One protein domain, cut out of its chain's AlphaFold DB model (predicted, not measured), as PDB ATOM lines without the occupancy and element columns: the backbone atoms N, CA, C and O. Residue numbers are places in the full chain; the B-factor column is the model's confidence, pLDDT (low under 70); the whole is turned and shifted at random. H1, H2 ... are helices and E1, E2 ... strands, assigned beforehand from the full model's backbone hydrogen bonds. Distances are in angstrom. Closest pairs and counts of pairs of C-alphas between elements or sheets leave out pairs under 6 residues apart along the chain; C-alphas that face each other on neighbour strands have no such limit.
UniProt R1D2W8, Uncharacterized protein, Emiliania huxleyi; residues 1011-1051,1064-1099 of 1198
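What this domain is: This is residues 1011 to 1051 and 1064 to 1099 of the 1198 residues of an uncharacterized protein of Emiliania huxleyi (UniProt R1D2W8). A strongly twisted sheet of four strands, curled like part of a barrel, has helix H1 packed on it, mostly on strand E1, while a second helix, H2, only grazes the sheet beside E1. The 77 printed residues hold four named strands and then two named helices, E1 E2 E3 E4 H1 H2; the sheet's order is E1 - E2 - E3 - E4, all antiparallel, and the class is mixed. The whole is compact, with a radius of gyration of the C-alphas of 12.9 A, yet elongated, spanning 40 by 25 by 23 A.

Where its parts are: E1, residues 1011 to 1018, begins at C-alpha (10.965, 50.066, 13.025) and is 22.4 A long. E2, residues 1023 to 1035, is 32.5 A long and bends by 77 degrees at residue 1032. E3 is residues 1044 to 1049, 16.1 A, and E4 residues 1065 to 1069, 13.7 A. H1, residues 1070 to 1081, is 16.4 A long; H2, residues 1091 to 1099, 12.1 A, ends at C-alpha (16.091, 29.591, 2.601).

How they stand to each other: E1, E2 and E3 form a meander, each strand the antiparallel neighbour of the one before, in two hairpins. N 1014 and O 1027 are 3.0 A apart, N 1046 and O 1033 2.9 A, and, between E3 and E4, N 1045 and O 1068 2.8 A. Edge strands E1 and E4 are apart. H1 is on the sheet; its closest C-alphas to E1 are Leu 1077 and Val 1012, 4.7 A. H2 only grazes the sheet; Lys 1096 and Trp 1017 of E1 are its closest C-alphas there, 6.2 A. H1 and H2 are apart. Every O i to N i+4 pair is within hydrogen-bond range in H1, 4 of 5 in H2.

The domain as a whole: The C-alphas farthest apart, Glu 1021 and Gly 1039, are 42.0 A apart. Residues 1052 to 1063 are not printed; C-alphas 1051 and 1064 are 7.3 A apart across the cut. No link printed whole is long. Mean pLDDT of the printed part is 81.5; residues 1038 to 1040, 1050 to 1051, 1064 and 1098 to 1099 are under 70.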
ATOM      1  N   SER A1011       9.891  50.882  13.580       90.25
ATOM      2  CA  SER A1011      10.965  50.066  13.025       90.25
ATOM      3  C   SER A1011      10.887  48.625  13.538       90.25
ATOM      4  O   SER A1011      10.576  48.385  14.710       90.25
ATOM      5  N   VAL A1012      11.190  47.685  12.650       90.31
ATOM      6  CA  VAL A1012      11.280  46.237  12.863       90.31
ATOM      7  C   VAL A1012      12.623  45.726  12.343       90.31
ATOM      8  O   VAL A1012      13.307  46.420  11.591       90.31
ATOM      9  N   ARG A1013      13.008  44.514  12.747       88.69
ATOM     10  CA  ARG A1013      14.270  43.874  12.363       88.69
ATOM     11  C   ARG A1013      14.023  42.478  11.807       88.69
ATOM     12  O   ARG A1013      13.418  41.647  12.485       88.69
ATOM     13  N   ARG A1014      14.515  42.221  10.595       89.56
ATOM     14  CA  ARG A1014      14.421  40.924   9.905       89.56
ATOM     15  C   ARG A1014      15.803  40.280   9.775       89.56
ATOM     16  O   ARG A1014      16.830  40.965   9.757       89.56
ATOM     17  N   PHE A1015      15.812  38.951   9.704       87.00
ATOM     18  CA  PHE A1015      17.020  38.134   9.621       87.00
ATOM     19  C   PHE A1015      16.936  37.165   8.444       87.00
ATOM     20  O   PHE A1015      15.988  36.392   8.349       87.00
ATOM     21  N   PHE A1016      17.965  37.165   7.599       83.81
ATOM     22  CA  PHE A1016      18.028  36.363   6.376       83.81
ATOM     23  C   PHE A1016      19.297  35.501   6.381       83.81
ATOM     24  O   PHE A1016      20.349  35.940   6.856       83.81
ATOM     25  N   TRP A1017      19.220  34.262   5.893       85.00
ATOM     26  CA  TRP A1017      20.339  33.314   5.949       85.00
ATOM     27  C   TRP A1017      21.172  33.337   4.661       85.00
ATOM     28  O   TRP A1017      20.798  32.749   3.649       85.00
ATOM     29  N   LEU A1018      22.347  33.974   4.699       79.69
ATOM     30  CA  LEU A1018      23.278  33.985   3.569       79.69
ATOM     31  C   LEU A1018      24.032  32.650   3.499       79.69
ATOM     32  O   LEU A1018      25.100  32.498   4.096       79.69
ATOM     33  N   LYS A1019      23.491  31.683   2.744       75.69
ATOM     34  CA  LYS A1019      24.085  30.346   2.526       75.69
ATOM     35  C   LYS A1019      25.551  30.406   2.090       75.69
ATOM     36  O   LYS A1019      26.379  29.665   2.619       75.69
ATOM     37  N   SER A1020      25.868  31.304   1.158       73.19
ATOM     38  CA  SER A1020      27.201  31.500   0.571       73.19
ATOM     39  C   SER A1020      28.263  31.944   1.584       73.19
ATOM     40  O   SER A1020      29.436  31.609   1.435       73.19
ATOM     41  N   GLU A1021      27.853  32.657   2.634       79.81
ATOM     42  CA  GLU A1021      28.733  33.192   3.681       79.81
ATOM     43  C   GLU A1021      28.522  32.521   5.053       79.81
ATOM     44  O   GLU A1021      29.228  32.839   6.009       79.81
ATOM     45  N   GLN A1022      27.563  31.591   5.153       81.50
ATOM     46  CA  GLN A1022      27.167  30.869   6.371       81.50
ATOM     47  C   GLN A1022      26.899  31.794   7.575       81.50
ATOM     48  O   GLN A1022      27.268  31.483   8.712       81.50
ATOM     49  N   ARG A1023      26.242  32.937   7.335       84.38
ATOM     50  CA  ARG A1023      25.917  33.939   8.366       84.38
ATOM     51  C   ARG A1023      24.509  34.509   8.222       84.38
ATOM     52  O   ARG A1023      23.911  34.471   7.150       84.38
ATOM     53  N   TRP A1024      24.020  35.100   9.307       83.44
ATOM     54  CA  TRP A1024      22.825  35.936   9.281       83.44
ATOM     55  C   TRP A1024      23.146  37.315   8.697       83.44
ATOM     56  O   TRP A1024      24.084  37.985   9.139       83.44
ATOM     57  N   LEU A1025      22.348  37.741   7.723       82.81
ATOM     58  CA  LEU A1025      22.154  39.146   7.389       82.81
ATOM     59  C   LEU A1025      21.053  39.703   8.298       82.81
ATOM     60  O   LEU A1025      20.078  39.016   8.594       82.81
ATOM     61  N   CYS A1026      21.223  40.944   8.736       83.69
ATOM     62  CA  CYS A1026      20.296  41.662   9.600       83.69
ATOM     63  C   CYS A1026      19.942  42.978   8.908       83.69
ATOM     64  O   CYS A1026      20.850  43.763   8.624       83.69
ATOM     65  N   THR A1027      18.657  43.226   8.661       83.38
ATOM     66  CA  THR A1027      18.173  44.501   8.113       83.38
ATOM     67  C   THR A1027      17.124  45.106   9.037       83.38
ATOM     68  O   THR A1027      16.307  44.399   9.634       83.38
ATOM     69  N   ASP A1028      17.176  46.430   9.168       86.50
ATOM     70  CA  ASP A1028      16.108  47.212   9.783       86.50
ATOM     71  C   ASP A1028      15.122  47.655   8.690       86.50
ATOM     72  O   ASP A1028      15.485  47.804   7.520       86.50
ATOM     73  N   ALA A1029      13.858  47.794   9.068       84.75
ATOM     74  CA  ALA A1029      12.755  48.124   8.174       84.75
ATOM     75  C   ALA A1029      11.667  48.895   8.928       84.75
ATOM     76  O   ALA A1029      11.645  48.885  10.160       84.75
ATOM     77  N   SER A1030      10.728  49.519   8.218       88.25
ATOM     78  CA  SER A1030       9.603  50.254   8.799       88.25
ATOM     79  C   SER A1030       8.246  49.696   8.357       88.25
ATOM     80  O   SER A1030       8.043  49.349   7.193       88.25
ATOM     81  N   VAL A1031       7.300  49.607   9.296       88.81
ATOM     82  CA  VAL A1031       5.929  49.137   9.032       88.81
ATOM     83  C   VAL A1031       5.113  50.275   8.404       88.81
ATOM     84  O   VAL A1031       4.714  51.217   9.093       88.81
ATOM     85  N   GLY A1032       4.872  50.205   7.094       83.56
ATOM     86  CA  GLY A1032       4.275  51.294   6.314       83.56
ATOM     87  C   GLY A1032       2.743  51.315   6.304       83.56
ATOM     88  O   GLY A1032       2.139  52.386   6.388       83.56
ATOM     89  N   SER A1033       2.095  50.151   6.200       86.25
ATOM     90  CA  SER A1033       0.626  50.032   6.150       86.25
ATOM     91  C   SER A1033       0.147  48.631   6.548       86.25
ATOM     92  O   SER A1033       0.962  47.727   6.719       86.25
ATOM     93  N   TRP A1034      -1.163  48.443   6.739       88.56
ATOM     94  CA  TRP A1034      -1.712  47.169   7.226       88.56
ATOM     95  C   TRP A1034      -3.057  46.790   6.612       88.56
ATOM     96  O   TRP A1034      -3.819  47.642   6.154       88.56
ATOM     97  N   LEU A1035      -3.356  45.495   6.599       85.00
ATOM     98  CA  LEU A1035      -4.607  44.917   6.130       85.00
ATOM     99  C   LEU A1035      -5.231  44.128   7.295       85.00
ATOM    100  O   LEU A1035      -4.583  43.222   7.821       85.00
ATOM    101  N   PRO A1036      -6.460  44.455   7.735       81.19
ATOM    102  CA  PRO A1036      -7.103  43.740   8.829       81.19
ATOM    103  C   PRO A1036      -7.476  42.314   8.414       81.19
ATOM    104  O   PRO A1036      -7.834  42.077   7.261       81.19
ATOM    105  N   ALA A1037      -7.470  41.401   9.384       80.25
ATOM    106  CA  ALA A1037      -7.952  40.036   9.207       80.25
ATOM    107  C   ALA A1037      -9.405  40.009   8.686       80.25
ATOM    108  O   ALA A1037     -10.283  40.668   9.256       80.25
ATOM    109  N   GLU A1038      -9.679  39.225   7.639       64.56
ATOM    110  CA  GLU A1038     -11.021  39.067   7.065       64.56
ATOM    111  C   GLU A1038     -11.406  37.581   6.943       64.56
ATOM    112  O   GLU A1038     -10.841  36.801   6.177       64.56
ATOM    113  N   GLY A1039     -12.413  37.172   7.721       69.38
ATOM    114  CA  GLY A1039     -12.949  35.811   7.712       69.38
ATOM    115  C   GLY A1039     -11.988  34.771   8.296       69.38
ATOM    116  O   GLY A1039     -11.951  34.573   9.507       69.38
ATOM    117  N   SER A1040     -11.285  34.060   7.415       60.28
ATOM    118  CA  SER A1040     -10.311  33.006   7.738       60.28
ATOM    119  C   SER A1040      -8.869  33.511   7.798       60.28
ATOM    120  O   SER A1040      -7.994  32.793   8.279       60.28
ATOM    121  N   ASP A1041      -8.635  34.714   7.283       71.62
ATOM    122  CA  ASP A1041      -7.330  35.149   6.801       71.62
ATOM    123  C   ASP A1041      -6.751  36.165   7.807       71.62
ATOM    124  O   ASP A1041      -7.471  37.055   8.268       71.62
ATOM    125  N   VAL A1042      -5.487  35.997   8.219       79.00
ATOM    126  CA  VAL A1042      -4.856  36.795   9.293       79.00
ATOM    127  C   VAL A1042      -4.539  38.232   8.859       79.00
ATOM    128  O   VAL A1042      -4.531  38.546   7.669       79.00
ATOM    129  N   ALA A1043      -4.277  39.123   9.821       85.00
ATOM    130  CA  ALA A1043      -3.875  40.489   9.504       85.00
ATOM    131  C   ALA A1043      -2.457  40.513   8.907       85.00
ATOM    132  O   ALA A1043      -1.526  39.927   9.469       85.00
ATOM    133  N   LEU A1044      -2.312  41.214   7.782       88.00
ATOM    134  CA  LEU A1044      -1.052  41.384   7.059       88.00
ATOM    135  C   LEU A1044      -0.519  42.807   7.228       88.00
ATOM    136  O   LEU A1044      -1.281  43.772   7.326       88.00
ATOM    137  N   TRP A1045       0.798  42.936   7.209       88.81
ATOM    138  CA  TRP A1045       1.527  44.164   7.486       88.81
ATOM    139  C   TRP A1045       2.568  44.385   6.403       88.81
ATOM    140  O   TRP A1045       3.457  43.561   6.214       88.81
ATOM    141  N   HIS A1046       2.460  45.508   5.709       86.56
ATOM    142  CA  HIS A1046       3.403  45.886   4.673       86.56
ATOM    143  C   HIS A1046       4.607  46.583   5.310       86.56
ATOM    144  O   HIS A1046       4.464  47.625   5.967       86.56
ATOM    145  N   VAL A1047       5.785  46.001   5.125       85.31
ATOM    146  CA  VAL A1047       7.058  46.413   5.712       85.31
ATOM    147  C   VAL A1047       8.017  46.813   4.595       85.31
ATOM    148  O   VAL A1047       8.126  46.132   3.585       85.31
ATOM    149  N   THR A1048       8.706  47.936   4.772       83.81
ATOM    150  CA  THR A1048       9.650  48.491   3.788       83.81
ATOM    151  C   THR A1048      11.036  48.564   4.412       83.81
ATOM    152  O   THR A1048      11.184  49.129   5.497       83.81
ATOM    153  N   HIS A1049      12.037  47.950   3.788       80.19
ATOM    154  CA  HIS A1049      13.401  47.926   4.316       80.19
ATOM    155  C   HIS A1049      14.066  49.304   4.192       80.19
ATOM    156  O   HIS A1049      13.883  49.999   3.197       80.19
ATOM    157  N   ASP A1050      14.845  49.707   5.202       64.12
ATOM    158  CA  ASP A1050      15.596  50.971   5.163       64.12
ATOM    159  C   ASP A1050      16.888  50.780   4.334       64.12
ATOM    160  O   ASP A1050      17.992  50.645   4.875       64.12
ATOM    161  N   ASP A1051      16.753  50.729   3.003       51.62
ATOM    162  CA  ASP A1051      17.867  50.561   2.066       51.62
ATOM    163  C   ASP A1051      18.745  51.829   1.995       51.62
ATOM    164  O   ASP A1051      18.372  52.897   1.516       51.62
ATOM    165  N   ASP A1064      12.644  45.139  -1.688       60.72
ATOM    166  CA  ASP A1064      12.703  46.288  -0.768       60.72
ATOM    167  C   ASP A1064      11.422  46.412   0.092       60.72
ATOM    168  O   ASP A1064      11.397  47.110   1.109       60.72
ATOM    169  N   GLU A1065      10.362  45.699  -0.304       74.94
ATOM    170  CA  GLU A1065       9.048  45.627   0.336       74.94
ATOM    171  C   GLU A1065       8.687  44.158   0.657       74.94
ATOM    172  O   GLU A1065       8.858  43.275  -0.187       74.94
ATOM    173  N   GLU A1066       8.160  43.896   1.856       81.88
ATOM    174  CA  GLU A1066       7.788  42.569   2.372       81.88
ATOM    175  C   GLU A1066       6.404  42.618   3.057       81.88
ATOM    176  O   GLU A1066       6.115  43.530   3.833       81.88
ATOM    177  N   ASP A1067       5.539  41.633   2.794       86.62
ATOM    178  CA  ASP A1067       4.235  41.486   3.458       86.62
ATOM    179  C   ASP A1067       4.336  40.417   4.561       86.62
ATOM    180  O   ASP A1067       4.508  39.237   4.259       86.62
ATOM    181  N   LEU A1068       4.189  40.814   5.828       86.56
ATOM    182  CA  LEU A1068       4.341  39.946   7.006       86.56
ATOM    183  C   LEU A1068       3.019  39.683   7.732       86.56
ATOM    184  O   LEU A1068       2.149  40.555   7.797       86.56
ATOM    185  N   GLU A1069       2.882  38.517   8.363       89.19
ATOM    186  CA  GLU A1069       1.766  38.258   9.277       89.19
ATOM    187  C   GLU A1069       1.900  39.033  10.604       89.19
ATOM    188  O   GLU A1069       2.994  39.349  11.071       89.19
ATOM    189  N   GLU A1070       0.772  39.283  11.278       85.19
ATOM    190  CA  GLU A1070       0.715  39.924  12.606       85.19
ATOM    191  C   GLU A1070       1.656  39.274  13.640       85.19
ATOM    192  O   GLU A1070       2.257  39.967  14.464       85.19
ATOM    193  N   HIS A1071       1.831  37.950  13.568       85.00
ATOM    194  CA  HIS A1071       2.715  37.211  14.466       85.00
ATOM    195  C   HIS A1071       4.207  37.410  14.132       85.00
ATOM    196  O   HIS A1071       5.034  37.511  15.040       85.00
ATOM    197  N   GLU A1072       4.553  37.540  12.850       88.06
ATOM    198  CA  GLU A1072       5.918  37.806  12.391       88.06
ATOM    199  C   GLU A1072       6.341  39.251  12.663       88.06
ATOM    200  O   GLU A1072       7.481  39.494  13.055       88.06
ATOM    201  N   VAL A1073       5.423  40.215  12.520       87.62
ATOM    202  CA  VAL A1073       5.684  41.613  12.895       87.62
ATOM    203  C   VAL A1073       5.893  41.751  14.395       87.62
ATOM    204  O   VAL A1073       6.798  42.474  14.801       87.62
ATOM    205  N   ALA A1074       5.135  41.037  15.231       87.12
ATOM    206  CA  ALA A1074       5.377  41.027  16.675       87.12
ATOM    207  C   ALA A1074       6.804  40.545  17.014       87.12
ATOM    208  O   ALA A1074       7.501  41.192  17.799       87.12
ATOM    209  N   ILE A1075       7.267  39.475  16.357       86.38
ATOM    210  CA  ILE A1075       8.631  38.937  16.482       86.38
ATOM    211  C   ILE A1075       9.679  39.943  15.962       86.38
ATOM    212  O   ILE A1075      10.661  40.234  16.643       86.38
ATOM    213  N   ALA A1076       9.461  40.549  14.793       87.06
ATOM    214  CA  ALA A1076      10.385  41.519  14.203       87.06
ATOM    215  C   ALA A1076      10.449  42.852  14.988       87.06
ATOM    216  O   ALA A1076      11.497  43.506  15.024       87.06
ATOM    217  N   LEU A1077       9.361  43.245  15.665       88.50
ATOM    218  CA  LEU A1077       9.329  44.344  16.640       88.50
ATOM    219  C   LEU A1077      10.137  44.000  17.901       88.50
ATOM    220  O   LEU A1077      10.860  44.865  18.405       88.50
ATOM    221  N   GLU A1078      10.037  42.765  18.407       88.00
ATOM    222  CA  GLU A1078      10.824  42.287  19.552       88.00
ATOM    223  C   GLU A1078      12.324  42.295  19.212       88.00
ATOM    224  O   GLU A1078      13.100  42.956  19.909       88.00
ATOM    225  N   HIS A1079      12.709  41.710  18.068       89.44
ATOM    226  CA  HIS A1079      14.087  41.681  17.552       89.44
ATOM    227  C   HIS A1079      14.731  43.066  17.438       89.44
ATOM    228  O   HIS A1079      15.900  43.229  17.806       89.44
ATOM    229  N   TYR A1080      13.977  44.068  16.968       88.00
ATOM    230  CA  TYR A1080      14.437  45.458  16.916       88.00
ATOM    231  C   TYR A1080      14.564  46.062  18.321       88.00
ATOM    232  O   TYR A1080      15.583  46.668  18.650       88.00
ATOM    233  N   SER A1081      13.554  45.867  19.178       86.44
ATOM    234  CA  SER A1081      13.513  46.452  20.527       86.44
ATOM    235  C   SER A1081      14.610  45.931  21.464       86.44
ATOM    236  O   SER A1081      15.117  46.685  22.296       86.44
ATOM    237  N   GLU A1082      15.021  44.674  21.292       86.94
ATOM    238  CA  GLU A1082      16.132  44.055  22.018       86.94
ATOM    239  C   GLU A1082      17.492  44.250  21.320       86.94
ATOM    240  O   GLU A1082      18.526  43.846  21.855       86.94
ATOM    241  N   GLY A1083      17.519  44.879  20.137       84.19
ATOM    242  CA  GLY A1083      18.743  45.177  19.391       84.19
ATOM    243  C   GLY A1083      19.511  43.936  18.925       84.19
ATOM    244  O   GLY A1083      20.741  43.977  18.840       84.19
ATOM    245  N   ARG A1084      18.813  42.827  18.646       81.38
ATOM    246  CA  ARG A1084      19.423  41.530  18.303       81.38
ATOM    247  C   ARG A1084      20.231  41.593  17.004       81.38
ATOM    248  O   ARG A1084      19.947  42.406  16.128       81.38
ATOM    249  N   ALA A1085      21.220  40.708  16.883       80.62
ATOM    250  CA  ALA A1085      22.043  40.530  15.679       80.62
ATOM    251  C   ALA A1085      21.880  39.139  15.028       80.62
ATOM    252  O   ALA A1085      22.405  38.905  13.945       80.62
ATOM    253  N   GLU A1086      21.149  38.232  15.684       82.88
ATOM    254  CA  GLU A1086      20.807  36.885  15.216       82.88
ATOM    255  C   GLU A1086      19.357  36.562  15.651       82.88
ATOM    256  O   GLU A1086      18.936  37.052  16.711       82.88
ATOM    257  N   PRO A1087      18.598  35.753  14.882       86.19
ATOM    258  CA  PRO A1087      17.227  35.352  15.220       86.19
ATOM    259  C   PRO A1087      17.169  34.421  16.441       86.19
ATOM    260  O   PRO A1087      18.186  33.899  16.909       86.19
ATOM    261  N   LEU A1088      15.965  34.169  16.968       83.12
ATOM    262  CA  LEU A1088      15.806  33.243  18.094       83.12
ATOM    263  C   LEU A1088      16.161  31.797  17.681       83.12
ATOM    264  O   LEU A1088      15.855  31.387  16.561       83.12
ATOM    265  N   PRO A1089      16.738  30.963  18.574       79.44
ATOM    266  CA  PRO A1089      17.100  29.577  18.245       79.44
ATOM    267  C   PRO A1089      15.935  28.684  17.777       79.44
ATOM    268  O   PRO A1089      16.172  27.659  17.146       79.44
ATOM    269  N   SER A1090      14.692  29.063  18.087       76.75
ATOM    270  CA  SER A1090      13.456  28.443  17.588       76.75
ATOM    271  C   SER A1090      13.139  28.802  16.132       76.75
ATOM    272  O   SER A1090      12.641  27.957  15.395       76.75
ATOM    273  N   GLU A1091      13.447  30.029  15.710       77.94
ATOM    274  CA  GLU A1091      13.231  30.545  14.348       77.94
ATOM    275  C   GLU A1091      14.386  30.172  13.419       77.94
ATOM    276  O   GLU A1091      14.174  29.839  12.256       77.94
ATOM    277  N   ALA A1092      15.611  30.163  13.949       80.81
ATOM    278  CA  ALA A1092      16.852  29.902  13.226       80.81
ATOM    279  C   ALA A1092      16.886  28.558  12.471       80.81
ATOM    280  O   ALA A1092      17.699  28.401  11.565       80.81
ATOM    281  N   GLY A1093      16.044  27.587  12.844       79.56
ATOM    282  CA  GLY A1093      15.849  26.348  12.084       79.56
ATOM    283  C   GLY A1093      14.887  26.513  10.904       79.56
ATOM    284  O   GLY A1093      15.200  26.080   9.800       79.56
ATOM    285  N   ALA A1094      13.749  27.180  11.117       75.00
ATOM    286  CA  ALA A1094      12.740  27.415  10.085       75.00
ATOM    287  C   ALA A1094      13.241  28.385   9.002       75.00
ATOM    288  O   ALA A1094      13.133  28.081   7.822       75.00
ATOM    289  N   LEU A1095      13.879  29.491   9.400       75.31
ATOM    290  CA  LEU A1095      14.468  30.476   8.482       75.31
ATOM    291  C   LEU A1095      15.612  29.895   7.632       75.31
ATOM    292  O   LEU A1095      15.873  30.386   6.539       75.31
ATOM    293  N   LYS A1096      16.297  28.848   8.117       79.38
ATOM    294  CA  LYS A1096      17.302  28.124   7.326       79.38
ATOM    295  C   LYS A1096      16.678  27.145   6.350       79.38
ATOM    296  O   LYS A1096      17.095  27.145   5.204       79.38
ATOM    297  N   ALA A1097      15.681  26.372   6.781       74.75
ATOM    298  CA  ALA A1097      14.958  25.455   5.901       74.75
ATOM    299  C   ALA A1097      14.252  26.209   4.761       74.75
ATOM    300  O   ALA A1097      14.438  25.863   3.603       74.75
ATOM    301  N   ALA A1098      13.542  27.297   5.085       67.00
ATOM    302  CA  ALA A1098      12.878  28.147   4.099       67.00
ATOM    303  C   ALA A1098      13.864  28.726   3.075       67.00
ATOM    304  O   ALA A1098      13.591  28.684   1.885       67.00
ATOM    305  N   ALA A1099      15.037  29.195   3.524       66.19
ATOM    306  CA  ALA A1099      16.091  29.591   2.601       66.19
ATOM    307  C   ALA A1099      16.592  28.390   1.781       66.19
ATOM    308  O   ALA A1099      16.737  28.508   0.573       66.19
TER     309      ALA A1099